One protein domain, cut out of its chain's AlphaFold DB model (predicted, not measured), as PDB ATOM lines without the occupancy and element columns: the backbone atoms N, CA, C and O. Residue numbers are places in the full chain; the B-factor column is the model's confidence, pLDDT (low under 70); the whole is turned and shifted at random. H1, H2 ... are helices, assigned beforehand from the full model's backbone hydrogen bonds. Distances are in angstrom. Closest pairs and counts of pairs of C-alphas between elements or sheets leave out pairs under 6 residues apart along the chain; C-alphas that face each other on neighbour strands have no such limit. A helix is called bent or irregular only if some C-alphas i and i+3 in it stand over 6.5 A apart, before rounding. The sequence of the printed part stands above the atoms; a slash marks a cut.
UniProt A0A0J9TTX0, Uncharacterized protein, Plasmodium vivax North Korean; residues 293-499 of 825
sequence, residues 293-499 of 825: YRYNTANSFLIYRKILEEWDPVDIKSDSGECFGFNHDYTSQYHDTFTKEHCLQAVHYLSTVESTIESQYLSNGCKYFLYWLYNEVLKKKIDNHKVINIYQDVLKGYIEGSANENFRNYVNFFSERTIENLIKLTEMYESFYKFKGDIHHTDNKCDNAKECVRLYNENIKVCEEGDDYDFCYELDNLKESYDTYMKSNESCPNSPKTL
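What this domain is: This is residues 293 to 499 of the 825 residues of an uncharacterized protein of Plasmodium vivax North Korean (UniProt A0A0J9TTX0). The model has two lobes side by side along its longest axis: at one end H6, H7 and H8 form a three-helix bundle, each running against the one before, and the other lobe is a less regular cluster in which H3 and H4 pair as a hairpin, H5 crosses H4, and short H2 packs on H5. H6 joins the lobes, for H1, H4 and H5 all meet it, and the link from H1 to H2 swings out so that residues 314 to 320 stick out. The printed part has 207 residues, with eight named helices in the order H1 to H8 and no named strand; the class is all helix. It is compact, with a radius of gyration of the C-alphas of 18.1 A and spans of 54 by 39 by 33 A.

How they stand to each other: Begin at H6, residues 416 to 436, the hub, which touches five other helices. With H7, residues 445 to 465, and H8, residues 469 to 488, it forms an up-and-down bundle, each helix running against the one before. H6 and H7 are a hairpin at a shallow tilt of 30 degrees, closest at the C-alphas of Phe 435 and Lys 445, 4.8 A apart. H7 and H8 are a hairpin too, at 31 degrees; H7 touches H8 with residues 456 to 463 alone, closest at the C-alphas of Cys 463 and Cys 472, 5.6 A apart. H8 touches H6 at a shallow tilt of 4 degrees, the same way, closest at the C-alphas of Asn 421 and Phe 471, 6.6 A apart. Now look at H4, residues 359 to 377: it touches H6 about perpendicular, at 84 degrees, closest at the C-alphas of Tyr 371 and Ile 423, 6.2 A apart. H3, residues 340 to 356, makes a hairpin with H4 at a shallow tilt of 18 degrees, closest at the C-alphas of Val 353 and Gly 365, 6.5 A apart. H5, residues 384 to 402, touches H4 at a steep tilt of 58 degrees, closest at the C-alphas of Leu 370 and Tyr 391, 6.5 A apart. H2, residues 328 to 334, touches H5 with its C-alpha 330 5.3 A from C-alpha 393, the closest pair, and is apart from H4. H1, residues 298 to 309, touches H4, closest at the C-alphas of Tyr 304 and Gly 365, 6.2 A apart, and only just touches H6, with 3 pairs of C-alphas within 8 A, the closest those of Ala 298 and Tyr 429, 6.6 A apart. In H3, H5, H6 and H8 every O i to N i+4 pair is within hydrogen-bond range, against 13 of 15 in H4, 14 of 17 in H7, 4 of 8 in H1 and 1 of 3 in H2, where 2 of 4 O i to N i+3 pairs are.

Where its parts are: Find C-alpha 416 at (247.232, 274.698, 408.998); from there H6 runs 30.5 A to C-alpha 436. H7 measures 31.8 A, H8 28.9 A, H5 26.7 A, H4 25.7 A and H3 24.1 A. C-alpha 298, where H1 begins, is at (258.335, 292.220, 404.400), and C-alpha 488, where H8 ends, is at (257.376, 308.214, 394.878). H2 is irregular, with C-alphas 330 and 333 7.3 A apart; H1 and H4 are only just so, at 6.9 A for C-alphas 299 and 302 and for 360 and 363.

The domain as a whole: The C-alphas of Asp 319 and Glu 464 are the two farthest apart, 56.0 A. The printed part has no cut. The links H1 to H2, 18 residues, and H5 to H6, 13 residues, are long. Mean pLDDT of the printed part is 77.4, and 46 residues are under 70, among them 293 to 300, 313 to 326 and 463 to 470.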
ATOM      1  N   TYR A 293     254.680 289.633 415.854       51.25
ATOM      2  CA  TYR A 293     253.765 289.352 414.753       51.25
ATOM      3  C   TYR A 293     254.145 288.017 414.121       51.25
ATOM      4  O   TYR A 293     255.291 287.811 413.699       51.25
ATOM      5  N   ARG A 294     253.178 287.097 414.051       54.22
ATOM      6  CA  ARG A 294     253.357 285.786 413.409       54.22
ATOM      7  C   ARG A 294     253.926 285.905 411.988       54.22
ATOM      8  O   ARG A 294     254.707 285.038 411.589       54.22
ATOM      9  N   TYR A 295     253.662 287.006 411.279       58.44
ATOM     10  CA  TYR A 295     253.935 287.149 409.846       58.44
ATOM     11  C   TYR A 295     254.867 288.298 409.419       58.44
ATOM     12  O   TYR A 295     254.738 288.789 408.307       58.44
ATOM     13  N   ASN A 296     255.847 288.695 410.236       60.66
ATOM     14  CA  ASN A 296     256.826 289.728 409.851       60.66
ATOM     15  C   ASN A 296     257.736 289.284 408.674       60.66
ATOM     16  O   ASN A 296     258.839 288.780 408.895       60.66
ATOM     17  N   THR A 297     257.247 289.408 407.435       58.97
ATOM     18  CA  THR A 297     257.864 288.851 406.216       58.97
ATOM     19  C   THR A 297     258.449 289.905 405.282       58.97
ATOM     20  O   THR A 297     259.340 289.573 404.504       58.97
ATOM     21  N   ALA A 298     258.009 291.167 405.366       55.59
ATOM     22  CA  ALA A 298     258.335 292.220 404.400       55.59
ATOM     23  C   ALA A 298     259.844 292.385 404.163       55.59
ATOM     24  O   ALA A 298     260.326 292.189 403.050       55.59
ATOM     25  N   ASN A 299     260.607 292.694 405.215       56.97
ATOM     26  CA  ASN A 299     262.032 293.032 405.097       56.97
ATOM     27  C   ASN A 299     262.942 291.809 404.945       56.97
ATOM     28  O   ASN A 299     264.074 291.934 404.483       56.97
ATOM     29  N   SER A 300     262.470 290.629 405.340       69.50
ATOM     30  CA  SER A 300     263.271 289.408 405.312       69.50
ATOM     31  C   SER A 300     263.071 288.575 404.048       69.50
ATOM     32  O   SER A 300     263.923 287.752 403.732       69.50
ATOM     33  N   PHE A 301     261.970 288.782 403.317       74.94
ATOM     34  CA  PHE A 301     261.637 288.014 402.116       74.94
ATOM     35  C   PHE A 301     262.756 288.043 401.066       74.94
ATOM     36  O   PHE A 301     263.211 286.988 400.635       74.94
ATOM     37  N   LEU A 302     263.252 289.235 400.708       77.56
ATOM     38  CA  LEU A 302     264.316 289.385 399.704       77.56
ATOM     39  C   LEU A 302     265.634 288.726 400.135       77.56
ATOM     40  O   LEU A 302     266.340 288.171 399.300       77.56
ATOM     41  N   ILE A 303     265.947 288.756 401.434       80.94
ATOM     42  CA  ILE A 303     267.176 288.170 401.984       80.94
ATOM     43  C   ILE A 303     267.170 286.654 401.789       80.94
ATOM     44  O   ILE A 303     268.120 286.101 401.248       80.94
ATOM     45  N   TYR A 304     266.089 285.985 402.196       83.88
ATOM     46  CA  TYR A 304     265.992 284.529 402.092       83.88
ATOM     47  C   TYR A 304     265.801 284.050 400.659       83.88
ATOM     48  O   TYR A 304     266.362 283.027 400.277       83.88
ATOM     49  N   ARG A 305     265.069 284.812 399.845       84.56
ATOM     50  CA  ARG A 305     264.935 284.533 398.417       84.56
ATOM     51  C   ARG A 305     266.281 284.467 397.717       84.56
ATOM     52  O   ARG A 305     266.543 283.513 396.991       84.56
ATOM     53  N   LYS A 306     267.142 285.440 397.997       85.06
ATOM     54  CA  LYS A 306     268.462 285.536 397.385       85.06
ATOM     55  C   LYS A 306     269.333 284.298 397.638       85.06
ATOM     56  O   LYS A 306     270.055 283.896 396.741       85.06
ATOM     57  N   ILE A 307     269.200 283.647 398.799       87.38
ATOM     58  CA  ILE A 307     269.927 282.404 399.122       87.38
ATOM     59  C   ILE A 307     269.599 281.288 398.119       87.38
ATOM     60  O   ILE A 307     270.480 280.537 397.728       87.38
ATOM     61  N   LEU A 308     268.339 281.168 397.690       86.25
ATOM     62  CA  LEU A 308     267.958 280.171 396.684       86.25
ATOM     63  C   LEU A 308     268.313 280.599 395.259       86.25
ATOM     64  O   LEU A 308     268.598 279.740 394.434       86.25
ATOM     65  N   GLU A 309     268.301 281.900 394.961       82.94
ATOM     66  CA  GLU A 309     268.689 282.419 393.640       82.94
ATOM     67  C   GLU A 309     270.203 282.329 393.387       82.94
ATOM     68  O   GLU A 309     270.621 282.189 392.242       82.94
ATOM     69  N   GLU A 310     271.024 282.392 394.439       83.19
ATOM     70  CA  GLU A 310     272.483 282.217 394.368       83.19
ATOM     71  C   GLU A 310     272.914 280.742 394.268       83.19
ATOM     72  O   GLU A 310     274.104 280.457 394.135       83.19
ATOM     73  N   TRP A 311     271.971 279.795 394.303       82.75
ATOM     74  CA  TRP A 311     272.264 278.376 394.133       82.75
ATOM     75  C   TRP A 311     272.549 278.036 392.660       82.75
ATOM     76  O   TRP A 311     271.668 278.159 391.808       82.75
ATOM     77  N   ASP A 312     273.765 277.558 392.365       73.12
ATOM     78  CA  ASP A 312     274.171 277.092 391.031       73.12
ATOM     79  C   ASP A 312     274.341 275.555 391.003       73.12
ATOM     80  O   ASP A 312     275.192 275.012 391.719       73.12
ATOM     81  N   PRO A 313     273.581 274.821 390.167       65.50
ATOM     82  CA  PRO A 313     273.746 273.377 390.010       65.50
ATOM     83  C   PRO A 313     275.104 272.954 389.407       65.50
ATOM     84  O   PRO A 313     275.470 271.782 389.517       65.50
ATOM     85  N   VAL A 314     275.858 273.863 388.772       59.75
ATOM     86  CA  VAL A 314     277.106 273.570 388.037       59.75
ATOM     87  C   VAL A 314     278.346 273.495 388.945       59.75
ATOM     88  O   VAL A 314     279.319 272.824 388.588       59.75
ATOM     89  N   ASP A 315     278.309 274.082 390.145       54.22
ATOM     90  CA  ASP A 315     279.440 274.083 391.093       54.22
ATOM     91  C   ASP A 315     279.655 272.737 391.824       54.22
ATOM     92  O   ASP A 315     280.617 272.559 392.577       54.22
ATOM     93  N   ILE A 316     278.827 271.723 391.546       55.69
ATOM     94  CA  ILE A 316     278.974 270.365 392.086       55.69
ATOM     95  C   ILE A 316     279.969 269.563 391.225       55.69
ATOM     96  O   ILE A 316     279.618 268.624 390.513       55.69
ATOM     97  N   LYS A 317     281.258 269.917 391.301       49.16
ATOM     98  CA  LYS A 317     282.368 269.046 390.864       49.16
ATOM     99  C   LYS A 317     282.810 268.137 392.011       49.16
ATOM    100  O   LYS A 317     283.879 268.313 392.584       49.16
ATOM    101  N   SER A 318     281.976 267.166 392.363       44.44
ATOM    102  CA  SER A 318     282.338 266.050 393.240       44.44
ATOM    103  C   SER A 318     281.405 264.882 392.940       44.44
ATOM    104  O   SER A 318     280.193 265.072 392.887       44.44
ATOM    105  N   ASP A 319     281.972 263.691 392.752       42.66
ATOM    106  CA  ASP A 319     281.339 262.404 392.399       42.66
ATOM    107  C   ASP A 319     280.294 261.864 393.409       42.66
ATOM    108  O   ASP A 319     280.017 260.669 393.469       42.66
ATOM    109  N   SER A 320     279.652 262.719 394.200       47.38
ATOM    110  CA  SER A 320     278.580 262.343 395.118       47.38
ATOM    111  C   SER A 320     277.356 263.208 394.858       47.38
ATOM    112  O   SER A 320     277.006 264.085 395.647       47.38
ATOM    113  N   GLY A 321     276.682 262.963 393.737       51.91
ATOM    114  CA  GLY A 321     275.314 263.426 393.538       51.91
ATOM    115  C   GLY A 321     274.364 262.717 394.507       51.91
ATOM    116  O   GLY A 321     273.507 261.971 394.070       51.91
ATOM    117  N   GLU A 322     274.502 262.898 395.809       57.50
ATOM    118  CA  GLU A 322     273.579 262.413 396.834       57.50
ATOM    119  C   GLU A 322     273.255 263.586 397.754       57.50
ATOM    120  O   GLU A 322     274.056 264.512 397.879       57.50
ATOM    121  N   CYS A 323     272.063 263.589 398.354       69.50
ATOM    122  CA  CYS A 323     271.627 264.649 399.264       69.50
ATOM    123  C   CYS A 323     272.378 264.538 400.606       69.50
ATOM    124  O   CYS A 323     271.828 264.150 401.633       69.50
ATOM    125  N   PHE A 324     273.688 264.779 400.564       59.00
ATOM    126  CA  PHE A 324     274.604 264.609 401.681       59.00
ATOM    127  C   PHE A 324     274.221 265.583 402.798       59.00
ATOM    128  O   PHE A 324     273.985 266.762 402.544       59.00
ATOM    129  N   GLY A 325     274.120 265.094 404.033       57.00
ATOM    130  CA  GLY A 325     273.578 265.889 405.138       57.00
ATOM    131  C   GLY A 325     272.056 265.807 405.288       57.00
ATOM    132  O   GLY A 325     271.486 266.528 406.101       57.00
ATOM    133  N   PHE A 326     271.391 264.919 404.546       67.75
ATOM    134  CA  PHE A 326     269.947 264.751 404.588       67.75
ATOM    135  C   PHE A 326     269.570 263.269 404.691       67.75
ATOM    136  O   PHE A 326     269.964 262.454 403.858       67.75
ATOM    137  N   ASN A 327     268.816 262.892 405.722       71.50
ATOM    138  CA  ASN A 327     268.369 261.514 405.895       71.50
ATOM    139  C   ASN A 327     267.265 261.174 404.871       71.50
ATOM    140  O   ASN A 327     266.170 261.746 404.891       71.50
ATOM    141  N   HIS A 328     267.570 260.228 403.979       65.94
ATOM    142  CA  HIS A 328     266.708 259.804 402.874       65.94
ATOM    143  C   HIS A 328     265.421 259.104 403.348       65.94
ATOM    144  O   HIS A 328     264.402 259.147 402.655       65.94
ATOM    145  N   ASP A 329     265.416 258.518 404.548       73.12
ATOM    146  CA  ASP A 329     264.263 257.780 405.074       73.12
ATOM    147  C   ASP A 329     263.025 258.677 405.227       73.12
ATOM    148  O   ASP A 329     261.917 258.265 404.886       73.12
ATOM    149  N   TYR A 330     263.211 259.937 405.636       70.12
ATOM    150  CA  TYR A 330     262.111 260.878 405.877       70.12
ATOM    151  C   TYR A 330     261.443 261.396 404.603       70.12
ATOM    152  O   TYR A 330     260.265 261.751 404.621       70.12
ATOM    153  N   THR A 331     262.173 261.448 403.488       72.38
ATOM    154  CA  THR A 331     261.689 262.081 402.248       72.38
ATOM    155  C   THR A 331     261.507 261.129 401.080       72.38
ATOM    156  O   THR A 331     260.899 261.514 400.081       72.38
ATOM    157  N   SER A 332     261.922 259.870 401.232       72.50
ATOM    158  CA  SER A 332     261.754 258.816 400.228       72.50
ATOM    159  C   SER A 332     260.308 258.650 399.745       72.50
ATOM    160  O   SER A 332     260.048 258.427 398.565       72.50
ATOM    161  N   GLN A 333     259.337 258.845 400.636       77.88
ATOM    162  CA  GLN A 333     257.909 258.775 400.310       77.88
ATOM    163  C   GLN A 333     257.404 259.915 399.404       77.88
ATOM    164  O   GLN A 333     256.281 259.843 398.907       77.88
ATOM    165  N   TYR A 334     258.205 260.960 399.173       79.38
ATOM    166  CA  TYR A 334     257.831 262.134 398.380       79.38
ATOM    167  C   TYR A 334     258.627 262.262 397.072       79.38
ATOM    168  O   TYR A 334     258.571 263.322 396.455       79.38
ATOM    169  N   HIS A 335     259.341 261.221 396.623       73.06
ATOM    170  CA  HIS A 335     260.248 261.286 395.463       73.06
ATOM    171  C   HIS A 335     259.635 261.839 394.170       73.06
ATOM    172  O   HIS A 335     260.330 262.515 393.413       73.06
ATOM    173  N   ASP A 336     258.340 261.613 393.940       73.88
ATOM    174  CA  ASP A 336     257.632 262.118 392.756       73.88
ATOM    175  C   ASP A 336     257.404 263.643 392.788       73.88
ATOM    176  O   ASP A 336     257.056 264.244 391.774       73.88
ATOM    177  N   THR A 337     257.568 264.286 393.951       77.62
ATOM    178  CA  THR A 337     257.324 265.728 394.151       77.62
ATOM    179  C   THR A 337     258.558 266.464 394.695       77.62
ATOM    180  O   THR A 337     258.951 267.505 394.169       77.62
ATOM    181  N   PHE A 338     259.217 265.920 395.719       84.62
ATOM    182  CA  PHE A 338     260.477 266.418 396.269       84.62
ATOM    183  C   PHE A 338     261.644 265.673 395.609       84.62
ATOM    184  O   PHE A 338     262.124 264.649 396.095       84.62
ATOM    185  N   THR A 339     262.049 266.156 394.435       84.25
ATOM    186  CA  THR A 339     263.119 265.555 393.640       84.25
ATOM    187  C   THR A 339     264.484 265.731 394.306       84.25
ATOM    188  O   THR A 339     264.683 266.524 395.227       84.25
ATOM    189  N   LYS A 340     265.471 265.010 393.780       78.81
ATOM    190  CA  LYS A 340     266.873 265.137 394.180       78.81
ATOM    191  C   LYS A 340     267.410 266.568 394.055       78.81
ATOM    192  O   LYS A 340     268.183 266.997 394.901       78.81
ATOM    193  N   GLU A 341     266.985 267.296 393.028       82.56
ATOM    194  CA  GLU A 341     267.361 268.697 392.818       82.56
ATOM    195  C   GLU A 341     266.812 269.592 393.937       82.56
ATOM    196  O   GLU A 341     267.574 270.315 394.575       82.56
ATOM    197  N   HIS A 342     265.527 269.436 394.275       87.12
ATOM    198  CA  HIS A 342     264.907 270.142 395.399       87.12
ATOM    199  C   HIS A 342     265.589 269.808 396.735       87.12
ATOM    200  O   HIS A 342     265.742 270.674 397.593       87.12
ATOM    201  N   CYS A 343     266.054 268.569 396.910       84.69
ATOM    202  CA  CYS A 343     266.815 268.177 398.096       84.69
ATOM    203  C   CYS A 343     268.132 268.957 398.219       84.69
ATOM    204  O   CYS A 343     268.444 269.483 399.286       84.69
ATOM    205  N   LEU A 344     268.879 269.099 397.121       83.88
ATOM    206  CA  LEU A 344     270.134 269.858 397.104       83.88
ATOM    207  C   LEU A 344     269.904 271.354 397.357       83.88
ATOM    208  O   LEU A 344     270.646 271.960 398.129       83.88
ATOM    209  N   GLN A 345     268.847 271.928 396.778       87.94
ATOM    210  CA  GLN A 345     268.428 273.307 397.052       87.94
ATOM    211  C   GLN A 345     268.065 273.505 398.528       87.94
ATOM    212  O   GLN A 345     268.489 274.478 399.149       87.94
ATOM    213  N   ALA A 346     267.337 272.553 399.120       89.75
ATOM    214  CA  ALA A 346     266.973 272.594 400.529       89.75
ATOM    215  C   ALA A 346     268.195 272.511 401.454       89.75
ATOM    216  O   ALA A 346     268.283 273.278 402.410       89.75
ATOM    217  N   VAL A 347     269.155 271.627 401.165       86.38
ATOM    218  CA  VAL A 347     270.407 271.529 401.932       86.38
ATOM    219  C   VAL A 347     271.215 272.819 401.823       86.38
ATOM    220  O   VAL A 347     271.668 273.337 402.846       86.38
ATOM    221  N   HIS A 348     271.367 273.368 400.615       86.88
ATOM    222  CA  HIS A 348     272.057 274.641 400.406       86.88
ATOM    223  C   HIS A 348     271.392 275.770 401.195       86.88
ATOM    224  O   HIS A 348     272.056 276.481 401.948       86.88
ATOM    225  N   TYR A 349     270.072 275.892 401.086       90.19
ATOM    226  CA  TYR A 349     269.322 276.914 401.792       90.19
ATOM    227  C   TYR A 349     269.441 276.775 403.308       90.19
ATOM    228  O   TYR A 349     269.807 277.735 403.980       90.19
ATOM    229  N   LEU A 350     269.158 275.591 403.858       89.12
ATOM    230  CA  LEU A 350     269.147 275.375 405.304       89.12
ATOM    231  C   LEU A 350     270.544 275.552 405.905       89.12
ATOM    232  O   LEU A 350     270.664 276.232 406.917       89.12
ATOM    233  N   SER A 351     271.598 275.053 405.250       85.56
ATOM    234  CA  SER A 351     272.987 275.252 405.701       85.56
ATOM    235  C   SER A 351     273.458 276.699 405.581       85.56
ATOM    236  O   SER A 351     274.185 277.192 406.447       85.56
ATOM    237  N   THR A 352     273.020 277.423 404.552       85.50
ATOM    238  CA  THR A 352     273.338 278.847 404.405       85.50
ATOM    239  C   THR A 352     272.607 279.661 405.461       85.50
ATOM    240  O   THR A 352     273.241 280.435 406.171       85.50
ATOM    241  N   VAL A 353     271.301 279.440 405.646       85.12
ATOM    242  CA  VAL A 353     270.513 280.072 406.716       85.12
ATOM    243  C   VAL A 353     271.107 279.767 408.087       85.12
ATOM    244  O   VAL A 353     271.110 280.629 408.955       85.12
ATOM    245  N   GLU A 354     271.638 278.569 408.290       80.00
ATOM    246  CA  GLU A 354     272.292 278.204 409.537       80.00
ATOM    247  C   GLU A 354     273.633 278.929 409.749       80.00
ATOM    248  O   GLU A 354     273.903 279.438 410.835       80.00
ATOM    249  N   SER A 355     274.474 278.990 408.715       73.62
ATOM    250  CA  SER A 355     275.847 279.506 408.806       73.62
ATOM    251  C   SER A 355     275.954 281.031 408.755       73.62
ATOM    252  O   SER A 355     276.923 281.594 409.266       73.62
ATOM    253  N   THR A 356     274.979 281.713 408.150       63.03
ATOM    254  CA  THR A 356     275.044 283.163 407.899       63.03
ATOM    255  C   THR A 356     274.247 284.009 408.890       63.03
ATOM    256  O   THR A 356     274.429 285.227 408.927       63.03
ATOM    257  N   ILE A 357     273.357 283.415 409.692       58.69
ATOM    258  CA  ILE A 357     272.288 284.164 410.362       58.69
ATOM    259  C   ILE A 357     272.179 283.805 411.857       58.69
ATOM    260  O   ILE A 357     272.104 282.644 412.246       58.69
ATOM    261  N   GLU A 358     272.118 284.827 412.721       54.88
ATOM    262  CA  GLU A 358     271.890 284.667 414.165       54.88
ATOM    263  C   GLU A 358     270.576 283.926 414.474       54.88
ATOM    264  O   GLU A 358     269.567 284.088 413.783       54.88
ATOM    265  N   SER A 359     270.539 283.188 415.593       53.00
ATOM    266  CA  SER A 359     269.411 282.307 415.954       53.00
ATOM    267  C   SER A 359     268.013 282.958 415.947       53.00
ATOM    268  O   SER A 359     267.012 282.278 415.719       53.00
ATOM    269  N   GLN A 360     267.937 284.278 416.151       48.72
ATOM    270  CA  GLN A 360     266.701 285.066 416.181       48.72
ATOM    271  C   GLN A 360     266.002 285.221 414.817       48.72
ATOM    272  O   GLN A 360     264.820 285.561 414.762       48.72
ATOM    273  N   TYR A 361     266.689 284.921 413.715       63.50
ATOM    274  CA  TYR A 361     266.160 285.046 412.355       63.50
ATOM    275  C   TYR A 361     265.886 283.681 411.690       63.50
ATOM    276  O   TYR A 361     265.207 283.632 410.667       63.50
ATOM    277  N   LEU A 362     266.298 282.559 412.301       76.75
ATOM    278  CA  LEU A 362     265.962 281.193 411.847       76.75
ATOM    279  C   LEU A 362     264.449 281.011 411.616       76.75
ATOM    280  O   LEU A 362     264.041 280.355 410.661       76.75
ATOM    281  N   SER A 363     263.619 281.658 412.442       75.81
ATOM    282  CA  SER A 363     262.156 281.697 412.304       75.81
ATOM    283  C   SER A 363     261.691 282.237 410.949       75.81
ATOM    284  O   SER A 363     260.833 281.642 410.300       75.81
ATOM    285  N   ASN A 364     262.276 283.343 410.484       77.00
ATOM    286  CA  ASN A 364     261.916 283.932 409.195       77.00
ATOM    287  C   ASN A 364     262.473 283.103 408.032       77.00
ATOM    288  O   ASN A 364     261.777 282.924 407.034       77.00
ATOM    289  N   GLY A 365     263.658 282.511 408.208       83.31
ATOM    290  CA  GLY A 365     264.206 281.544 407.260       83.31
ATOM    291  C   GLY A 365     263.305 280.321 407.095       83.31
ATOM    292  O   GLY A 365     263.054 279.895 405.972       83.31
ATOM    293  N   CYS A 366     262.727 279.813 408.184       86.56
ATOM    294  CA  CYS A 366     261.767 278.708 408.153       86.56
ATOM    295  C   CYS A 366     260.438 279.089 407.483       86.56
ATOM    296  O   CYS A 366     259.866 278.273 406.764       86.56
ATOM    297  N   LYS A 367     259.952 280.324 407.679       85.50
ATOM    298  CA  LYS A 367     258.755 280.849 406.989       85.50
ATOM    299  C   LYS A 367     258.966 280.919 405.484       85.50
ATOM    300  O   LYS A 367     258.119 280.451 404.730       85.50
ATOM    301  N   TYR A 368     260.102 281.463 405.056       86.38
ATOM    302  CA  TYR A 368     260.432 281.523 403.638       86.38
ATOM    303  C   TYR A 368     260.682 280.128 403.048       86.38
ATOM    304  O   TYR A 368     260.237 279.839 401.944       86.38
ATOM    305  N   PHE A 369     261.306 279.220 403.802       90.56
ATOM    306  CA  PHE A 369     261.501 277.837 403.363       90.56
ATOM    307  C   PHE A 369     260.178 277.117 403.090       90.56
ATOM    308  O   PHE A 369     260.023 276.455 402.067       90.56
ATOM    309  N   LEU A 370     259.201 277.283 403.986       89.25
ATOM    310  CA  LEU A 370     257.858 276.740 403.803       89.25
ATOM    311  C   LEU A 370     257.169 277.335 402.565       89.25
ATOM    312  O   LEU A 370     256.513 276.609 401.819       89.25
ATOM    313  N   TYR A 371     257.335 278.640 402.340       87.06
ATOM    314  CA  TYR A 371     256.832 279.312 401.146       87.06
ATOM    315  C   TYR A 371     257.437 278.739 399.863       87.06
ATOM    316  O   TYR A 371     256.697 278.367 398.954       87.06
ATOM    317  N   TRP A 372     258.765 278.633 399.805       90.25
ATOM    318  CA  TRP A 372     259.482 278.053 398.672       90.25
ATOM    319  C   TRP A 372     259.022 276.621 398.392       90.25
ATOM    320  O   TRP A 372     258.688 276.285 397.254       90.25
ATOM    321  N   LEU A 373     258.914 275.803 399.443       89.31
ATOM    322  CA  LEU A 373     258.402 274.444 399.339       89.31
ATOM    323  C   LEU A 373     257.001 274.453 398.711       89.31
ATOM    324  O   LEU A 373     256.764 273.790 397.709       89.31
ATOM    325  N   TYR A 374     256.074 275.242 399.244       87.25
ATOM    326  CA  TYR A 374     254.705 275.295 398.733       87.25
ATOM    327  C   TYR A 374     254.614 275.778 397.269       87.25
ATOM    328  O   TYR A 374     253.918 275.162 396.451       87.25
ATOM    329  N   ASN A 375     255.323 276.856 396.925       82.81
ATOM    330  CA  ASN A 375     255.165 277.533 395.639       82.81
ATOM    331  C   ASN A 375     256.025 276.965 394.516       82.81
ATOM    332  O   ASN A 375     255.516 276.782 393.411       82.81
ATOM    333  N   GLU A 376     257.297 276.678 394.772       84.00
ATOM    334  CA  GLU A 376     258.234 276.268 393.724       84.00
ATOM    335  C   GLU A 376     258.314 274.748 393.606       84.00
ATOM    336  O   GLU A 376     258.184 274.203 392.507       84.00
ATOM    337  N   VAL A 377     258.419 274.049 394.740       86.25
ATOM    338  CA  VAL A 377     258.531 272.584 394.765       86.25
ATOM    339  C   VAL A 377     257.168 271.928 394.534       86.25
ATOM    340  O   VAL A 377     256.995 271.125 393.616       86.25
ATOM    341  N   LEU A 378     256.170 272.274 395.353       85.56
ATOM    342  CA  LEU A 378     254.843 271.645 395.330       85.56
ATOM    343  C   LEU A 378     253.881 272.311 394.327       85.56
ATOM    344  O   LEU A 378     252.758 271.837 394.129       85.56
ATOM    345  N   LYS A 379     254.314 273.394 393.667       84.19
ATOM    346  CA  LYS A 379     253.597 274.113 392.597       84.19
ATOM    347  C   LYS A 379     252.157 274.502 392.953       84.19
ATOM    348  O   LYS A 379     251.301 274.507 392.067       84.19
ATOM    349  N   LYS A 380     251.868 274.796 394.229       79.00
ATOM    350  CA  LYS A 380     250.517 275.115 394.744       79.00
ATOM    351  C   LYS A 380     249.470 273.999 394.552       79.00
ATOM    352  O   LYS A 380     248.275 274.274 394.520       79.00
ATOM    353  N   LYS A 381     249.886 272.736 394.373       70.06
ATOM    354  CA  LYS A 381     248.982 271.614 394.016       70.06
ATOM    355  C   LYS A 381     248.555 270.730 395.189       70.06
ATOM    356  O   LYS A 381     247.841 269.753 394.977       70.06
ATOM    357  N   ILE A 382     249.026 271.011 396.403       71.94
ATOM    358  CA  ILE A 382     248.956 270.084 397.537       71.94
ATOM    359  C   ILE A 382     248.264 270.741 398.736       71.94
ATOM    360  O   ILE A 382     248.488 271.911 399.020       71.94
ATOM    361  N   ASP A 383     247.433 269.959 399.428       78.31
ATOM    362  CA  ASP A 383     246.723 270.339 400.655       78.31
ATOM    363  C   ASP A 383     247.676 270.780 401.788       78.31
ATOM    364  O   ASP A 383     248.743 270.187 401.973       78.31
ATOM    365  N   ASN A 384     247.273 271.784 402.578       78.81
ATOM    366  CA  ASN A 384     248.087 272.387 403.641       78.81
ATOM    367  C   ASN A 384     248.637 271.365 404.651       78.81
ATOM    368  O   ASN A 384     249.787 271.487 405.072       78.81
ATOM    369  N   HIS A 385     247.873 270.329 405.006       78.38
ATOM    370  CA  HIS A 385     248.329 269.277 405.918       78.38
ATOM    371  C   HIS A 385     249.496 268.479 405.320       78.38
ATOM    372  O   HIS A 385     250.467 268.144 405.999       78.38
ATOM    373  N   LYS A 386     249.450 268.202 404.014       81.81
ATOM    374  CA  LYS A 386     250.549 267.527 403.309       81.81
ATOM    375  C   LYS A 386     251.782 268.426 403.191       81.81
ATOM    376  O   LYS A 386     252.892 267.928 403.341       81.81
ATOM    377  N   VAL A 387     251.603 269.732 402.987       84.94
ATOM    378  CA  VAL A 387     252.708 270.711 402.979       84.94
ATOM    379  C   VAL A 387     253.426 270.728 404.334       84.94
ATOM    380  O   VAL A 387     254.654 270.706 404.366       84.94
ATOM    381  N   ILE A 388     252.677 270.695 405.447       84.81
ATOM    382  CA  ILE A 388     253.230 270.605 406.813       84.81
ATOM    383  C   ILE A 388     254.077 269.351 406.977       84.81
ATOM    384  O   ILE A 388     255.199 269.438 407.472       84.81
ATOM    385  N   ASN A 389     253.554 268.198 406.561       85.81
ATOM    386  CA  ASN A 389     254.257 266.929 406.711       85.81
ATOM    387  C   ASN A 389     255.555 266.913 405.905       85.81
ATOM    388  O   ASN A 389     256.599 266.558 406.442       85.81
ATOM    389  N   ILE A 390     255.519 267.385 404.655       87.31
ATOM    390  CA  ILE A 390     256.724 267.477 403.823       87.31
ATOM    391  C   ILE A 390     257.727 268.442 404.460       87.31
ATOM    392  O   ILE A 390     258.892 268.089 404.593       87.31
ATOM    393  N   TYR A 391     257.297 269.619 404.924       90.69
ATOM    394  CA  TYR A 391     258.170 270.560 405.632       90.69
ATOM    395  C   TYR A 391     258.823 269.926 406.869       90.69
ATOM    396  O   TYR A 391     260.036 270.026 407.053       90.69
ATOM    397  N   GLN A 392     258.030 269.250 407.704       90.50
ATOM    398  CA  GLN A 392     258.494 268.576 408.914       90.50
ATOM    399  C   GLN A 392     259.524 267.498 408.605       90.50
ATOM    400  O   GLN A 392     260.559 267.431 409.262       90.50
ATOM    401  N   ASP A 393     259.227 266.651 407.629       88.31
ATOM    402  CA  ASP A 393     260.066 265.521 407.260       88.31
ATOM    403  C   ASP A 393     261.347 265.989 406.569       88.31
ATOM    404  O   ASP A 393     262.421 265.463 406.853       88.31
ATOM    405  N   VAL A 394     261.269 267.045 405.755       88.69
ATOM    406  CA  VAL A 394     262.441 267.689 405.153       88.69
ATOM    407  C   VAL A 394     263.349 268.280 406.232       88.69
ATOM    408  O   VAL A 394     264.559 268.069 406.215       88.69
ATOM    409  N   LEU A 395     262.781 268.970 407.223       90.06
ATOM    410  CA  LEU A 395     263.572 269.571 408.293       90.06
ATOM    411  C   LEU A 395     264.180 268.517 409.231       90.06
ATOM    412  O   LEU A 395     265.334 268.653 409.627       90.06
ATOM    413  N   LYS A 396     263.443 267.444 409.556       88.94
ATOM    414  CA  LYS A 396     263.970 266.289 410.308       88.94
ATOM    415  C   LYS A 396     265.088 265.590 409.541       88.94
ATOM    416  O   LYS A 396     266.131 265.315 410.124       88.94
ATOM    417  N   GLY A 397     264.883 265.353 408.245       85.69
ATOM    418  CA  GLY A 397     265.877 264.751 407.364       85.69
ATOM    419  C   GLY A 397     267.177 265.547 407.367       85.69
ATOM    420  O   GLY A 397     268.245 264.970 407.571       85.69
ATOM    421  N   TYR A 398     267.084 266.872 407.244       86.44
ATOM    422  CA  TYR A 398     268.232 267.766 407.357       86.44
ATOM    423  C   TYR A 398     268.901 267.705 408.740       86.44
ATOM    424  O   TYR A 398     270.112 267.524 408.814       86.44
ATOM    425  N   ILE A 399     268.142 267.820 409.838       86.06
ATOM    426  CA  ILE A 399     268.664 267.775 411.222       86.06
ATOM    427  C   ILE A 399     269.466 266.497 411.468       86.06
ATOM    428  O   ILE A 399     270.574 266.539 412.000       86.06
ATOM    429  N   GLU A 400     268.914 265.353 411.072       82.19
ATOM    430  CA  GLU A 400     269.554 264.062 411.294       82.19
ATOM    431  C   GLU A 400     270.758 263.835 410.388       82.19
ATOM    432  O   GLU A 400     271.790 263.360 410.857       82.19
ATOM    433  N   GLY A 401     270.658 264.196 409.107       78.25
ATOM    434  CA  GLY A 401     271.755 264.004 408.163       78.25
ATOM    435  C   GLY A 401     272.933 264.953 408.412       78.25
ATOM    436  O   GLY A 401     274.080 264.561 408.213       78.25
ATOM    437  N   SER A 402     272.670 266.177 408.876       77.94
ATOM    438  CA  SER A 402     273.692 267.182 409.214       77.94
ATOM    439  C   SER A 402     274.199 267.082 410.659       77.94
ATOM    440  O   SER A 402     275.150 267.775 411.017       77.94
ATOM    441  N   ALA A 403     273.577 266.232 411.490       73.88
ATOM    442  CA  ALA A 403     273.779 266.161 412.941       73.88
ATOM    443  C   ALA A 403     273.597 267.518 413.657       73.88
ATOM    444  O   ALA A 403     274.245 267.795 414.673       73.88
ATOM    445  N   ASN A 404     272.714 268.369 413.125       67.62
ATOM    446  CA  ASN A 404     272.539 269.746 413.560       67.62
ATOM    447  C   ASN A 404     271.169 270.010 414.186       67.62
ATOM    448  O   ASN A 404     270.129 269.842 413.556       67.62
ATOM    449  N   GLU A 405     271.169 270.514 415.417       78.62
ATOM    450  CA  GLU A 405     269.956 270.667 416.222       78.62
ATOM    451  C   GLU A 405     269.318 272.064 416.163       78.62
ATOM    452  O   GLU A 405     268.262 272.284 416.766       78.62
ATOM    453  N   ASN A 406     269.906 273.012 415.423       78.81
ATOM    454  CA  ASN A 406     269.453 274.409 415.373       78.81
ATOM    455  C   ASN A 406     268.005 274.545 414.874       78.81
ATOM    456  O   ASN A 406     267.247 275.396 415.349       78.81
ATOM    457  N   PHE A 407     267.588 273.663 413.964       82.69
ATOM    458  CA  PHE A 407     266.241 273.662 413.402       82.69
ATOM    459  C   PHE A 407     265.209 272.868 414.221       82.69
ATOM    460  O   PHE A 407     264.020 272.915 413.907       82.69
ATOM    461  N   ARG A 408     265.607 272.172 415.301       81.00
ATOM    462  CA  ARG A 408     264.715 271.269 416.060       81.00
ATOM    463  C   ARG A 408     263.453 271.962 416.567       81.00
ATOM    464  O   ARG A 408     262.366 271.387 416.516       81.00
ATOM    465  N   ASN A 409     263.582 273.205 417.024       77.62
ATOM    466  CA  ASN A 409     262.454 273.992 417.527       77.62
ATOM    467  C   ASN A 409     261.484 274.440 416.420       77.62
ATOM    468  O   ASN A 409     260.375 274.872 416.734       77.62
ATOM    469  N   TYR A 410     261.881 274.322 415.150       82.56
ATOM    470  CA  TYR A 410     261.098 274.767 414.003       82.56
ATOM    471  C   TYR A 410     260.353 273.634 413.285       82.56
ATOM    472  O   TYR A 410     259.474 273.907 412.478       82.56
ATOM    473  N   VAL A 411     260.611 272.367 413.633       82.25
ATOM    474  CA  VAL A 411     259.929 271.209 413.022       82.25
ATOM    475  C   VAL A 411     258.408 271.329 413.173       82.25
ATOM    476  O   VAL A 411     257.680 271.261 412.193       82.25
ATOM    477  N   ASN A 412     257.911 271.619 414.378       79.75
ATOM    478  CA  ASN A 412     256.471 271.751 414.650       79.75
ATOM    479  C   ASN A 412     256.010 273.217 414.714       79.75
ATOM    480  O   ASN A 412     255.155 273.570 415.525       79.75
ATOM    481  N   PHE A 413     256.623 274.093 413.916       77.12
ATOM    482  CA  PHE A 413     256.436 275.540 414.029       77.12
ATOM    483  C   PHE A 413     255.115 276.058 413.452       77.12
ATOM    484  O   PHE A 413     254.592 277.067 413.925       77.12
ATOM    485  N   PHE A 414     254.565 275.376 412.448       76.88
ATOM    486  CA  PHE A 414     253.400 275.843 411.702       76.88
ATOM    487  C   PHE A 414     252.127 275.050 412.023       76.88
ATOM    488  O   PHE A 414     252.171 273.843 412.246       76.88
ATOM    489  N   SER A 415     250.985 275.744 411.997       76.06
ATOM    490  CA  SER A 415     249.638 275.153 411.998       76.06
ATOM    491  C   SER A 415     248.966 275.366 410.640       76.06
ATOM    492  O   SER A 415     249.345 276.298 409.931       76.06
ATOM    493  N   GLU A 416     247.945 274.578 410.288       70.44
ATOM    494  CA  GLU A 416     247.232 274.698 408.998       70.44
ATOM    495  C   GLU A 416     246.746 276.127 408.714       70.44
ATOM    496  O   GLU A 416     247.066 276.694 407.669       70.44
ATOM    497  N   ARG A 417     246.072 276.753 409.691       69.19
ATOM    498  CA  ARG A 417     245.625 278.155 409.598       69.19
ATOM    499  C   ARG A 417     246.804 279.114 409.420       69.19
ATOM    500  O   ARG A 417     246.711 280.098 408.692       69.19
ATOM    501  N   THR A 418     247.927 278.835 410.084       74.44
ATOM    502  CA  THR A 418     249.107 279.698 410.003       74.44
ATOM    503  C   THR A 418     249.727 279.679 408.610       74.44
ATOM    504  O   THR A 418     250.141 280.730 408.130       74.44
ATOM    505  N   ILE A 419     249.766 278.515 407.963       77.88
ATOM    506  CA  ILE A 419     250.341 278.341 406.626       77.88
ATOM    507  C   ILE A 419     249.526 279.059 405.566       77.88
ATOM    508  O   ILE A 419     250.104 279.771 404.754       77.88
ATOM    509  N   GLU A 420     248.203 278.922 405.602       79.19
ATOM    510  CA  GLU A 420     247.329 279.560 404.618       79.19
ATOM    511  C   GLU A 420     247.545 281.083 404.582       79.19
ATOM    512  O   GLU A 420     247.779 281.672 403.526       79.19
ATOM    513  N   ASN A 421     247.556 281.710 405.758       81.50
ATOM    514  CA  ASN A 421     247.788 283.145 405.911       81.50
ATOM    515  C   ASN A 421     249.231 283.551 405.561       81.50
ATOM    516  O   ASN A 421     249.443 284.608 404.967       81.50
ATOM    517  N   LEU A 422     250.225 282.709 405.869       81.94
ATOM    518  CA  LEU A 422     251.618 282.955 405.485       81.94
ATOM    519  C   LEU A 422     251.789 282.944 403.963       81.94
ATOM    520  O   LEU A 422     252.453 283.827 403.420       81.94
ATOM    521  N   ILE A 423     251.198 281.962 403.283       80.69
ATOM    522  CA  ILE A 423     251.244 281.830 401.825       80.69
ATOM    523  C   ILE A 423     250.629 283.069 401.180       80.69
ATOM    524  O   ILE A 423     251.303 283.721 400.388       80.69
ATOM    525  N   LYS A 424     249.407 283.445 401.588       84.62
ATOM    526  CA  LYS A 424     248.707 284.640 401.091       84.62
ATOM    527  C   LYS A 424     249.581 285.889 401.206       84.62
ATOM    528  O   LYS A 424     249.792 286.594 400.222       84.62
ATOM    529  N   LEU A 425     250.131 286.146 402.397       82.38
ATOM    530  CA  LEU A 425     251.019 287.288 402.636       82.38
ATOM    531  C   LEU A 425     252.250 287.254 401.740       82.38
ATOM    532  O   LEU A 425     252.619 288.264 401.145       82.38
ATOM    533  N   THR A 426     252.884 286.096 401.638       80.94
ATOM    534  CA  THR A 426     254.149 285.978 400.923       80.94
ATOM    535  C   THR A 426     253.959 286.122 399.410       80.94
ATOM    536  O   THR A 426     254.766 286.789 398.768       80.94
ATOM    537  N   GLU A 427     252.854 285.618 398.850       84.88
ATOM    538  CA  GLU A 427     252.464 285.871 397.453       84.88
ATOM    539  C   GLU A 427     252.253 287.366 397.185       84.88
ATOM    540  O   GLU A 427     252.759 287.898 396.197       84.88
ATOM    541  N   MET A 428     251.571 288.071 398.093       86.88
ATOM    542  CA  MET A 428     251.369 289.515 397.974       86.88
ATOM    543  C   MET A 428     252.690 290.298 398.003       86.88
ATOM    544  O   MET A 428     252.889 291.205 397.188       86.88
ATOM    545  N   TYR A 429     253.613 289.940 398.902       85.31
ATOM    546  CA  TYR A 429     254.948 290.545 398.948       85.31
ATOM    547  C   TYR A 429     255.764 290.229 397.692       85.31
ATOM    548  O   TYR A 429     256.443 291.117 397.177       85.31
ATOM    549  N   GLU A 430     255.672 289.014 397.151       84.75
ATOM    550  CA  GLU A 430     256.334 288.680 395.893       84.75
ATOM    551  C   GLU A 430     255.816 289.553 394.740       84.75
ATOM    552  O   GLU A 430     256.616 290.164 394.027       84.75
ATOM    553  N   SER A 431     254.493 289.678 394.583       87.19
ATOM    554  CA  SER A 431     253.887 290.554 393.572       87.19
ATOM    555  C   SER A 431     254.309 292.015 393.755       87.19
ATOM    556  O   SER A 431     254.611 292.697 392.774       87.19
ATOM    557  N   PHE A 432     254.391 292.499 394.999       87.62
ATOM    558  CA  PHE A 432     254.865 293.849 395.303       87.62
ATOM    559  C   PHE A 432     256.329 294.069 394.902       87.62
ATOM    560  O   PHE A 432     256.647 295.073 394.266       87.62
ATOM    561  N   TYR A 433     257.222 293.132 395.215       85.62
ATOM    562  CA  TYR A 433     258.643 293.266 394.889       85.62
ATOM    563  C   TYR A 433     258.935 293.096 393.390       85.62
ATOM    564  O   TYR A 433     259.765 293.830 392.846       85.62
ATOM    565  N   LYS A 434     258.189 292.229 392.687       85.38
ATOM    566  CA  LYS A 434     258.186 292.170 391.212       85.38
ATOM    567  C   LYS A 434     257.729 293.494 390.605       85.38
ATOM    568  O   LYS A 434     258.337 293.998 389.665       85.38
ATOM    569  N   PHE A 435     256.692 294.102 391.177       85.44
ATOM    570  CA  PHE A 435     256.253 295.438 390.784       85.44
ATOM    571  C   PHE A 435     257.320 296.509 391.062       85.44
ATOM    572  O   PHE A 435     257.542 297.381 390.223       85.44
ATOM    573  N   LYS A 436     258.021 296.461 392.196       84.00
ATOM    574  CA  LYS A 436     259.076 297.432 392.521       84.00
ATOM    575  C   LYS A 436     260.284 297.341 391.578       84.00
ATOM    576  O   LYS A 436     260.961 298.352 391.366       84.00
ATOM    577  N   GLY A 437     260.481 296.179 390.955       75.75
ATOM    578  CA  GLY A 437     261.647 295.857 390.135       75.75
ATOM    579  C   GLY A 437     262.814 295.310 390.957       75.75
ATOM    580  O   GLY A 437     263.922 295.237 390.440       75.75
ATOM    581  N   ASP A 438     262.567 294.930 392.215       73.50
ATOM    582  CA  ASP A 438     263.562 294.288 393.083       73.50
ATOM    583  C   ASP A 438     263.754 292.803 392.721       73.50
ATOM    584  O   ASP A 438     264.737 292.187 393.119       73.50
ATOM    585  N   ILE A 439     262.806 292.229 391.971       73.88
ATOM    586  CA  ILE A 439     262.818 290.846 391.490       73.88
ATOM    587  C   ILE A 439     262.705 290.869 389.967       73.88
ATOM    588  O   ILE A 439     261.733 291.403 389.423       73.88
ATOM    589  N   HIS A 440     263.675 290.275 389.272       63.34
ATOM    590  CA  HIS A 440     263.656 290.166 387.815       63.34
ATOM    591  C   HIS A 440     262.685 289.065 387.362       63.34
ATOM    592  O   HIS A 440     262.848 287.898 387.708       63.34
ATOM    593  N   HIS A 441     261.674 289.431 386.569       64.06
ATOM    594  CA  HIS A 441     260.741 288.491 385.939       64.06
ATOM    595  C   HIS A 441     260.332 288.986 384.543       64.06
ATOM    596  O   HIS A 441     260.495 290.163 384.224       64.06
ATOM    597  N   THR A 442     259.791 288.094 383.711       56.03
ATOM    598  CA  THR A 442     259.372 288.374 382.322       56.03
ATOM    599  C   THR A 442     258.083 289.191 382.204       56.03
ATOM    600  O   THR A 442     257.728 289.615 381.106       56.03
ATOM    601  N   ASP A 443     257.374 289.406 383.314       61.81
ATOM    602  CA  ASP A 443     256.064 290.056 383.314       61.81
ATOM    603  C   ASP A 443     256.183 291.576 383.396       61.81
ATOM    604  O   ASP A 443     257.067 292.129 384.056       61.81
ATOM    605  N   ASN A 444     255.246 292.274 382.757       79.88
ATOM    606  CA  ASN A 444     255.190 293.725 382.810       79.88
ATOM    607  C   ASN A 444     255.009 294.198 384.264       79.88
ATOM    608  O   ASN A 444     254.089 293.778 384.969       79.88
ATOM    609  N   LYS A 445     255.856 295.144 384.688       80.56
ATOM    610  CA  LYS A 445     255.820 295.836 385.986       80.56
ATOM    611  C   LYS A 445     254.395 296.195 386.430       80.56
ATOM    612  O   LYS A 445     254.035 296.013 387.591       80.56
ATOM    613  N   CYS A 446     253.564 296.667 385.503       85.62
ATOM    614  CA  CYS A 446     252.201 297.094 385.809       85.62
ATOM    615  C   CYS A 446     251.195 295.964 385.993       85.62
ATOM    616  O   CYS A 446     250.193 296.171 386.675       85.62
ATOM    617  N   ASP A 447     251.451 294.782 385.446       87.69
ATOM    618  CA  ASP A 447     250.596 293.623 385.692       87.69
ATOM    619  C   ASP A 447     250.879 293.034 387.081       87.69
ATOM    620  O   ASP A 447     249.937 292.736 387.811       87.69
ATOM    621  N   ASN A 448     252.136 293.054 387.539       87.12
ATOM    622  CA  ASN A 448     252.487 292.748 388.934       87.12
ATOM    623  C   ASN A 448     251.853 293.732 389.933       87.12
ATOM    624  O   ASN A 448     251.409 293.335 391.010       87.12
ATOM    625  N   ALA A 449     251.757 295.015 389.563       87.81
ATOM    626  CA  ALA A 449     251.072 296.021 390.374       87.81
ATOM    627  C   ALA A 449     249.576 295.710 390.520       87.81
ATOM    628  O   ALA A 449     249.032 295.805 391.619       87.81
ATOM    629  N   LYS A 450     248.911 295.336 389.416       89.75
ATOM    630  CA  LYS A 450     247.499 294.928 389.427       89.75
ATOM    631  C   LYS A 450     247.295 293.666 390.253       89.75
ATOM    632  O   LYS A 450     246.329 293.596 391.002       89.75
ATOM    633  N   GLU A 451     248.201 292.702 390.135       89.75
ATOM    634  CA  GLU A 451     248.116 291.446 390.875       89.75
ATOM    635  C   GLU A 451     248.280 291.659 392.382       89.75
ATOM    636  O   GLU A 451     247.479 291.153 393.163       89.75
ATOM    637  N   CYS A 452     249.237 292.498 392.793       89.62
ATOM    638  CA  CYS A 452     249.397 292.900 394.191       89.62
ATOM    639  C   CYS A 452     248.112 293.543 394.744       89.62
ATOM    640  O   CYS A 452     247.626 293.147 395.800       89.62
ATOM    641  N   VAL A 453     247.504 294.469 393.993       91.25
ATOM    642  CA  VAL A 453     246.229 295.115 394.361       91.25
ATOM    643  C   VAL A 453     245.088 294.096 394.449       91.25
ATOM    644  O   VAL A 453     244.290 294.151 395.383       91.25
ATOM    645  N   ARG A 454     244.992 293.172 393.487       91.69
ATOM    646  CA  ARG A 454     243.954 292.134 393.454       91.69
ATOM    647  C   ARG A 454     244.046 291.238 394.687       91.69
ATOM    648  O   ARG A 454     243.062 291.115 395.411       91.69
ATOM    649  N   LEU A 455     245.229 290.676 394.947       89.69
ATOM    650  CA  LEU A 455     245.480 289.815 396.104       89.69
ATOM    651  C   LEU A 455     245.232 290.560 397.419       89.69
ATOM    652  O   LEU A 455     244.616 290.011 398.331       89.69
ATOM    653  N   TYR A 456     245.648 291.824 397.506       89.81
ATOM    654  CA  TYR A 456     245.385 292.661 398.670       89.81
ATOM    655  C   TYR A 456     243.882 292.821 398.937       89.81
ATOM    656  O   TYR A 456     243.413 292.556 400.042       89.81
ATOM    657  N   ASN A 457     243.107 293.182 397.911       88.19
ATOM    658  CA  ASN A 457     241.661 293.396 398.024       88.19
ATOM    659  C   ASN A 457     240.866 292.106 398.291       88.19
ATOM    660  O   ASN A 457     239.755 292.158 398.815       88.19
ATOM    661  N   GLU A 458     241.392 290.942 397.919       87.06
ATOM    662  CA  GLU A 458     240.791 289.653 398.280       87.06
ATOM    663  C   GLU A 458     241.020 289.323 399.755       87.06
ATOM    664  O   GLU A 458     240.105 288.870 400.442       87.06
ATOM    665  N   ASN A 459     242.223 289.601 400.257       82.06
ATOM    666  CA  ASN A 459     242.624 289.253 401.615       82.06
ATOM    667  C   ASN A 459     242.215 290.295 402.666       82.06
ATOM    668  O   ASN A 459     242.105 289.949 403.839       82.06
ATOM    669  N   ILE A 460     241.919 291.540 402.278       80.56
ATOM    670  CA  ILE A 460     241.399 292.557 403.206       80.56
ATOM    671  C   ILE A 460     240.018 292.176 403.762       80.56
ATOM    672  O   ILE A 460     239.725 292.463 404.917       80.56
ATOM    673  N   LYS A 461     239.210 291.437 402.990       71.94
ATOM    674  CA  LYS A 461     237.898 290.935 403.432       71.94
ATOM    675  C   LYS A 461     238.016 289.925 404.571       71.94
ATOM    676  O   LYS A 461     237.198 289.927 405.480       71.94
ATOM    677  N   VAL A 462     239.086 289.126 404.585       70.88
ATOM    678  CA  VAL A 462     239.394 288.202 405.694       70.88
ATOM    679  C   VAL A 462     239.590 288.972 407.009       70.88
ATOM    680  O   VAL A 462     239.249 288.485 408.084       70.88
ATOM    681  N   CYS A 463     240.086 290.210 406.933       69.12
ATOM    682  CA  CYS A 463     240.252 291.087 408.091       69.12
ATOM    683  C   CYS A 463     238.953 291.710 408.599       69.12
ATOM    684  O   CYS A 463     238.880 292.098 409.764       69.12
ATOM    685  N   GLU A 464     237.926 291.785 407.757       61.88
ATOM    686  CA  GLU A 464     236.594 292.267 408.130       61.88
ATOM    687  C   GLU A 464     235.813 291.208 408.929       61.88
ATOM    688  O   GLU A 464     234.945 291.558 409.730       61.88
ATOM    689  N   GLU A 465     236.167 289.928 408.773       59.03
ATOM    690  CA  GLU A 465     235.530 288.778 409.434       59.03
ATOM    691  C   GLU A 465     236.131 288.449 410.821       59.03
ATOM    692  O   GLU A 465     235.473 287.800 411.632       59.03
ATOM    693  N   GLY A 466     237.315 288.992 411.154       52.59
ATOM    694  CA  GLY A 466     237.760 289.198 412.545       52.59
ATOM    695  C   GLY A 466     238.705 288.174 413.195       52.59
ATOM    696  O   GLY A 466     238.905 288.257 414.407       52.59
ATOM    697  N   ASP A 467     239.330 287.256 412.452       54.97
ATOM    698  CA  ASP A 467     239.963 286.074 413.077       54.97
ATOM    699  C   ASP A 467     241.505 286.072 413.223       54.97
ATOM    700  O   ASP A 467     242.025 285.285 414.021       54.97
ATOM    701  N   ASP A 468     242.268 286.921 412.518       66.81
ATOM    702  CA  ASP A 468     243.746 286.931 412.607       66.81
ATOM    703  C   ASP A 468     244.344 288.350 412.559       66.81
ATOM    704  O   ASP A 468     244.683 288.891 411.506       66.81
ATOM    705  N   TYR A 469     244.486 288.961 413.741       68.19
ATOM    706  CA  TYR A 469     245.015 290.322 413.899       68.19
ATOM    707  C   TYR A 469     246.440 290.485 413.347       68.19
ATOM    708  O   TYR A 469     246.756 291.530 412.779       68.19
ATOM    709  N   ASP A 470     247.291 289.464 413.483       69.75
ATOM    710  CA  ASP A 470     248.680 289.529 413.019       69.75
ATOM    711  C   ASP A 470     248.745 289.539 411.488       69.75
ATOM    712  O   ASP A 470     249.557 290.257 410.911       69.75
ATOM    713  N   PHE A 471     247.871 288.775 410.825       78.94
ATOM    714  CA  PHE A 471     247.738 288.795 409.368       78.94
ATOM    715  C   PHE A 471     247.292 290.174 408.867       78.94
ATOM    716  O   PHE A 471     247.916 290.749 407.976       78.94
ATOM    717  N   CYS A 472     246.260 290.744 409.489       79.56
ATOM    718  CA  CYS A 472     245.708 292.043 409.102       79.56
ATOM    719  C   CYS A 472     246.676 293.198 409.338       79.56
ATOM    720  O   CYS A 472     246.756 294.130 408.537       79.56
ATOM    721  N   TYR A 473     247.452 293.115 410.415       73.94
ATOM    722  CA  TYR A 473     248.527 294.056 410.678       73.94
ATOM    723  C   TYR A 473     249.594 294.031 409.574       73.94
ATOM    724  O   TYR A 473     250.011 295.085 409.098       73.94
ATOM    725  N   GLU A 474     250.000 292.848 409.116       77.94
ATOM    726  CA  GLU A 474     250.990 292.730 408.041       77.94
ATOM    727  C   GLU A 474     250.435 293.113 406.661       77.94
ATOM    728  O   GLU A 474     251.184 293.637 405.834       77.94
ATOM    729  N   LEU A 475     249.126 292.953 406.425       82.56
ATOM    730  CA  LEU A 475     248.445 293.558 405.272       82.56
ATOM    731  C   LEU A 475     248.588 295.086 405.297       82.56
ATOM    732  O   LEU A 475     248.972 295.689 404.298       82.56
ATOM    733  N   ASP A 476     248.315 295.736 406.429       80.31
ATOM    734  CA  ASP A 476     248.481 297.190 406.552       80.31
ATOM    735  C   ASP A 476     249.936 297.632 406.277       80.31
ATOM    736  O   ASP A 476     250.141 298.642 405.599       80.31
ATOM    737  N   ASN A 477     250.939 296.861 406.721       78.81
ATOM    738  CA  ASN A 477     252.358 297.141 406.438       78.81
ATOM    739  C   ASN A 477     252.679 297.051 404.934       78.81
ATOM    740  O   ASN A 477     253.400 297.893 404.383       78.81
ATOM    741  N   LEU A 478     252.126 296.046 404.248       84.31
ATOM    742  CA  LEU A 478     252.247 295.921 402.797       84.31
ATOM    743  C   LEU A 478     251.600 297.118 402.094       84.31
ATOM    744  O   LEU A 478     252.192 297.683 401.174       84.31
ATOM    745  N   LYS A 479     250.416 297.540 402.547       88.06
ATOM    746  CA  LYS A 479     249.742 298.735 402.033       88.06
ATOM    747  C   LYS A 479     250.606 299.982 402.194       88.06
ATOM    748  O   LYS A 479     250.720 300.758 401.251       88.06
ATOM    749  N   GLU A 480     251.223 300.188 403.355       82.62
ATOM    750  CA  GLU A 480     252.109 301.335 403.575       82.62
ATOM    751  C   GLU A 480     253.297 301.323 402.604       82.62
ATOM    752  O   GLU A 480     253.620 302.348 401.994       82.62
ATOM    753  N   SER A 481     253.895 300.150 402.398       82.25
ATOM    754  CA  SER A 481     254.997 299.953 401.450       82.25
ATOM    755  C   SER A 481     254.563 300.235 400.006       82.25
ATOM    756  O   SER A 481     255.251 300.957 399.276       82.25
ATOM    757  N   TYR A 482     253.392 299.730 399.611       86.69
ATOM    758  CA  TYR A 482     252.797 299.941 398.294       86.69
ATOM    759  C   TYR A 482     252.479 301.416 398.034       86.69
ATOM    760  O   TYR A 482     252.947 301.987 397.047       86.69
ATOM    761  N   ASP A 483     251.746 302.060 398.943       88.25
ATOM    762  CA  ASP A 483     251.353 303.465 398.842       88.25
ATOM    763  C   ASP A 483     252.579 304.381 398.755       88.25
ATOM    764  O   ASP A 483     252.601 305.340 397.980       88.25
ATOM    765  N   THR A 484     253.613 304.098 399.550       85.94
ATOM    766  CA  THR A 484     254.858 304.875 399.561       85.94
ATOM    767  C   THR A 484     255.583 304.770 398.225       85.94
ATOM    768  O   THR A 484     256.023 305.785 397.671       85.94
ATOM    769  N   TYR A 485     255.659 303.566 397.657       83.75
ATOM    770  CA  TYR A 485     256.250 303.368 396.337       83.75
ATOM    771  C   TYR A 485     255.418 304.031 395.225       83.75
ATOM    772  O   TYR A 485     255.975 304.729 394.384       83.75
ATOM    773  N   MET A 486     254.086 303.918 395.251       82.81
ATOM    774  CA  MET A 486     253.194 304.532 394.248       82.81
ATOM    775  C   MET A 486     253.173 306.069 394.289       82.81
ATOM    776  O   MET A 486     252.875 306.707 393.275       82.81
ATOM    777  N   LYS A 487     253.466 306.670 395.451       80.69
ATOM    778  CA  LYS A 487     253.611 308.128 395.626       80.69
ATOM    779  C   LYS A 487     254.962 308.649 395.148       80.69
ATOM    780  O   LYS A 487     255.038 309.776 394.675       80.69
ATOM    781  N   SER A 488     256.017 307.851 395.297       73.44
ATOM    782  CA  SER A 488     257.376 308.214 394.878       73.44
ATOM    783  C   SER A 488     257.687 307.819 393.429       73.44
ATOM    784  O   SER A 488     258.686 308.276 392.879       73.44
ATOM    785  N   ASN A 489     256.833 307.007 392.794       69.56
ATOM    786  CA  ASN A 489     257.023 306.508 391.438       69.56
ATOM    787  C   ASN A 489     255.716 306.556 390.622       69.56
ATOM    788  O   ASN A 489     254.717 305.933 390.975       69.56
ATOM    789  N   GLU A 490     255.720 307.256 389.485       68.00
ATOM    790  CA  GLU A 490     254.548 307.359 388.599       68.00
ATOM    791  C   GLU A 490     254.356 306.152 387.664       68.00
ATOM    792  O   GLU A 490     253.413 306.122 386.872       68.00
ATOM    793  N   SER A 491     255.203 305.126 387.784       68.94
ATOM    794  CA  SER A 491     255.052 303.865 387.053       68.94
ATOM    795  C   SER A 491     253.656 303.266 387.288       68.94
ATOM    796  O   SER A 491     253.257 303.069 388.433       68.94
ATOM    797  N   CYS A 492     252.951 302.923 386.204       79.62
ATOM    798  CA  CYS A 492     251.633 302.264 386.198       79.62
ATOM    799  C   CYS A 492     250.440 303.180 386.555       79.62
ATOM    800  O   CYS A 492     249.876 303.079 387.645       79.62
ATOM    801  N   PRO A 493     249.993 304.042 385.615       75.88
ATOM    802  CA  PRO A 493     248.940 305.038 385.857       75.88
ATOM    803  C   PRO A 493     247.552 304.442 386.136       75.88
ATOM    804  O   PRO A 493     246.719 305.105 386.744       75.88
ATOM    805  N   ASN A 494     247.310 303.197 385.719       80.69
ATOM    806  CA  ASN A 494     246.020 302.520 385.882       80.69
ATOM    807  C   ASN A 494     245.893 301.744 387.206       80.69
ATOM    808  O   ASN A 494     244.842 301.160 387.460       80.69
ATOM    809  N   SER A 495     246.946 301.700 388.028       83.44
ATOM    810  CA  SER A 495     246.910 301.049 389.342       83.44
ATOM    811  C   SER A 495     246.540 302.061 390.435       83.44
ATOM    812  O   SER A 495     246.960 303.222 390.345       83.44
ATOM    813  N   PRO A 496     245.787 301.662 391.479       86.31
ATOM    814  CA  PRO A 496     245.438 302.555 392.580       86.31
ATOM    815  C   PRO A 496     246.676 303.200 393.205       86.31
ATOM    816  O   PRO A 496     247.659 302.529 393.496       86.31
ATOM    817  N   LYS A 497     246.631 304.513 393.445       84.06
ATOM    818  CA  LYS A 497     247.723 305.222 394.139       84.06
ATOM    819  C   LYS A 497     247.778 304.918 395.632       84.06
ATOM    820  O   LYS A 497     248.801 305.165 396.264       84.06
ATOM    821  N   THR A 498     246.678 304.413 396.178       85.69
ATOM    822  CA  THR A 498     246.574 303.978 397.563       85.69
ATOM    823  C   THR A 498     245.692 302.745 397.644       85.69
ATOM    824  O   THR A 498     244.675 302.689 396.951       85.69
ATOM    825  N   LEU A 499     246.020 301.811 398.528       86.75
ATOM    826  CA  LEU A 499     245.135 300.698 398.882       86.75
ATOM    827  C   LEU A 499     244.177 301.101 400.015       86.75
ATOM    828  O   LEU A 499     244.456 302.044 400.759       86.75
TER     829      LEU A 499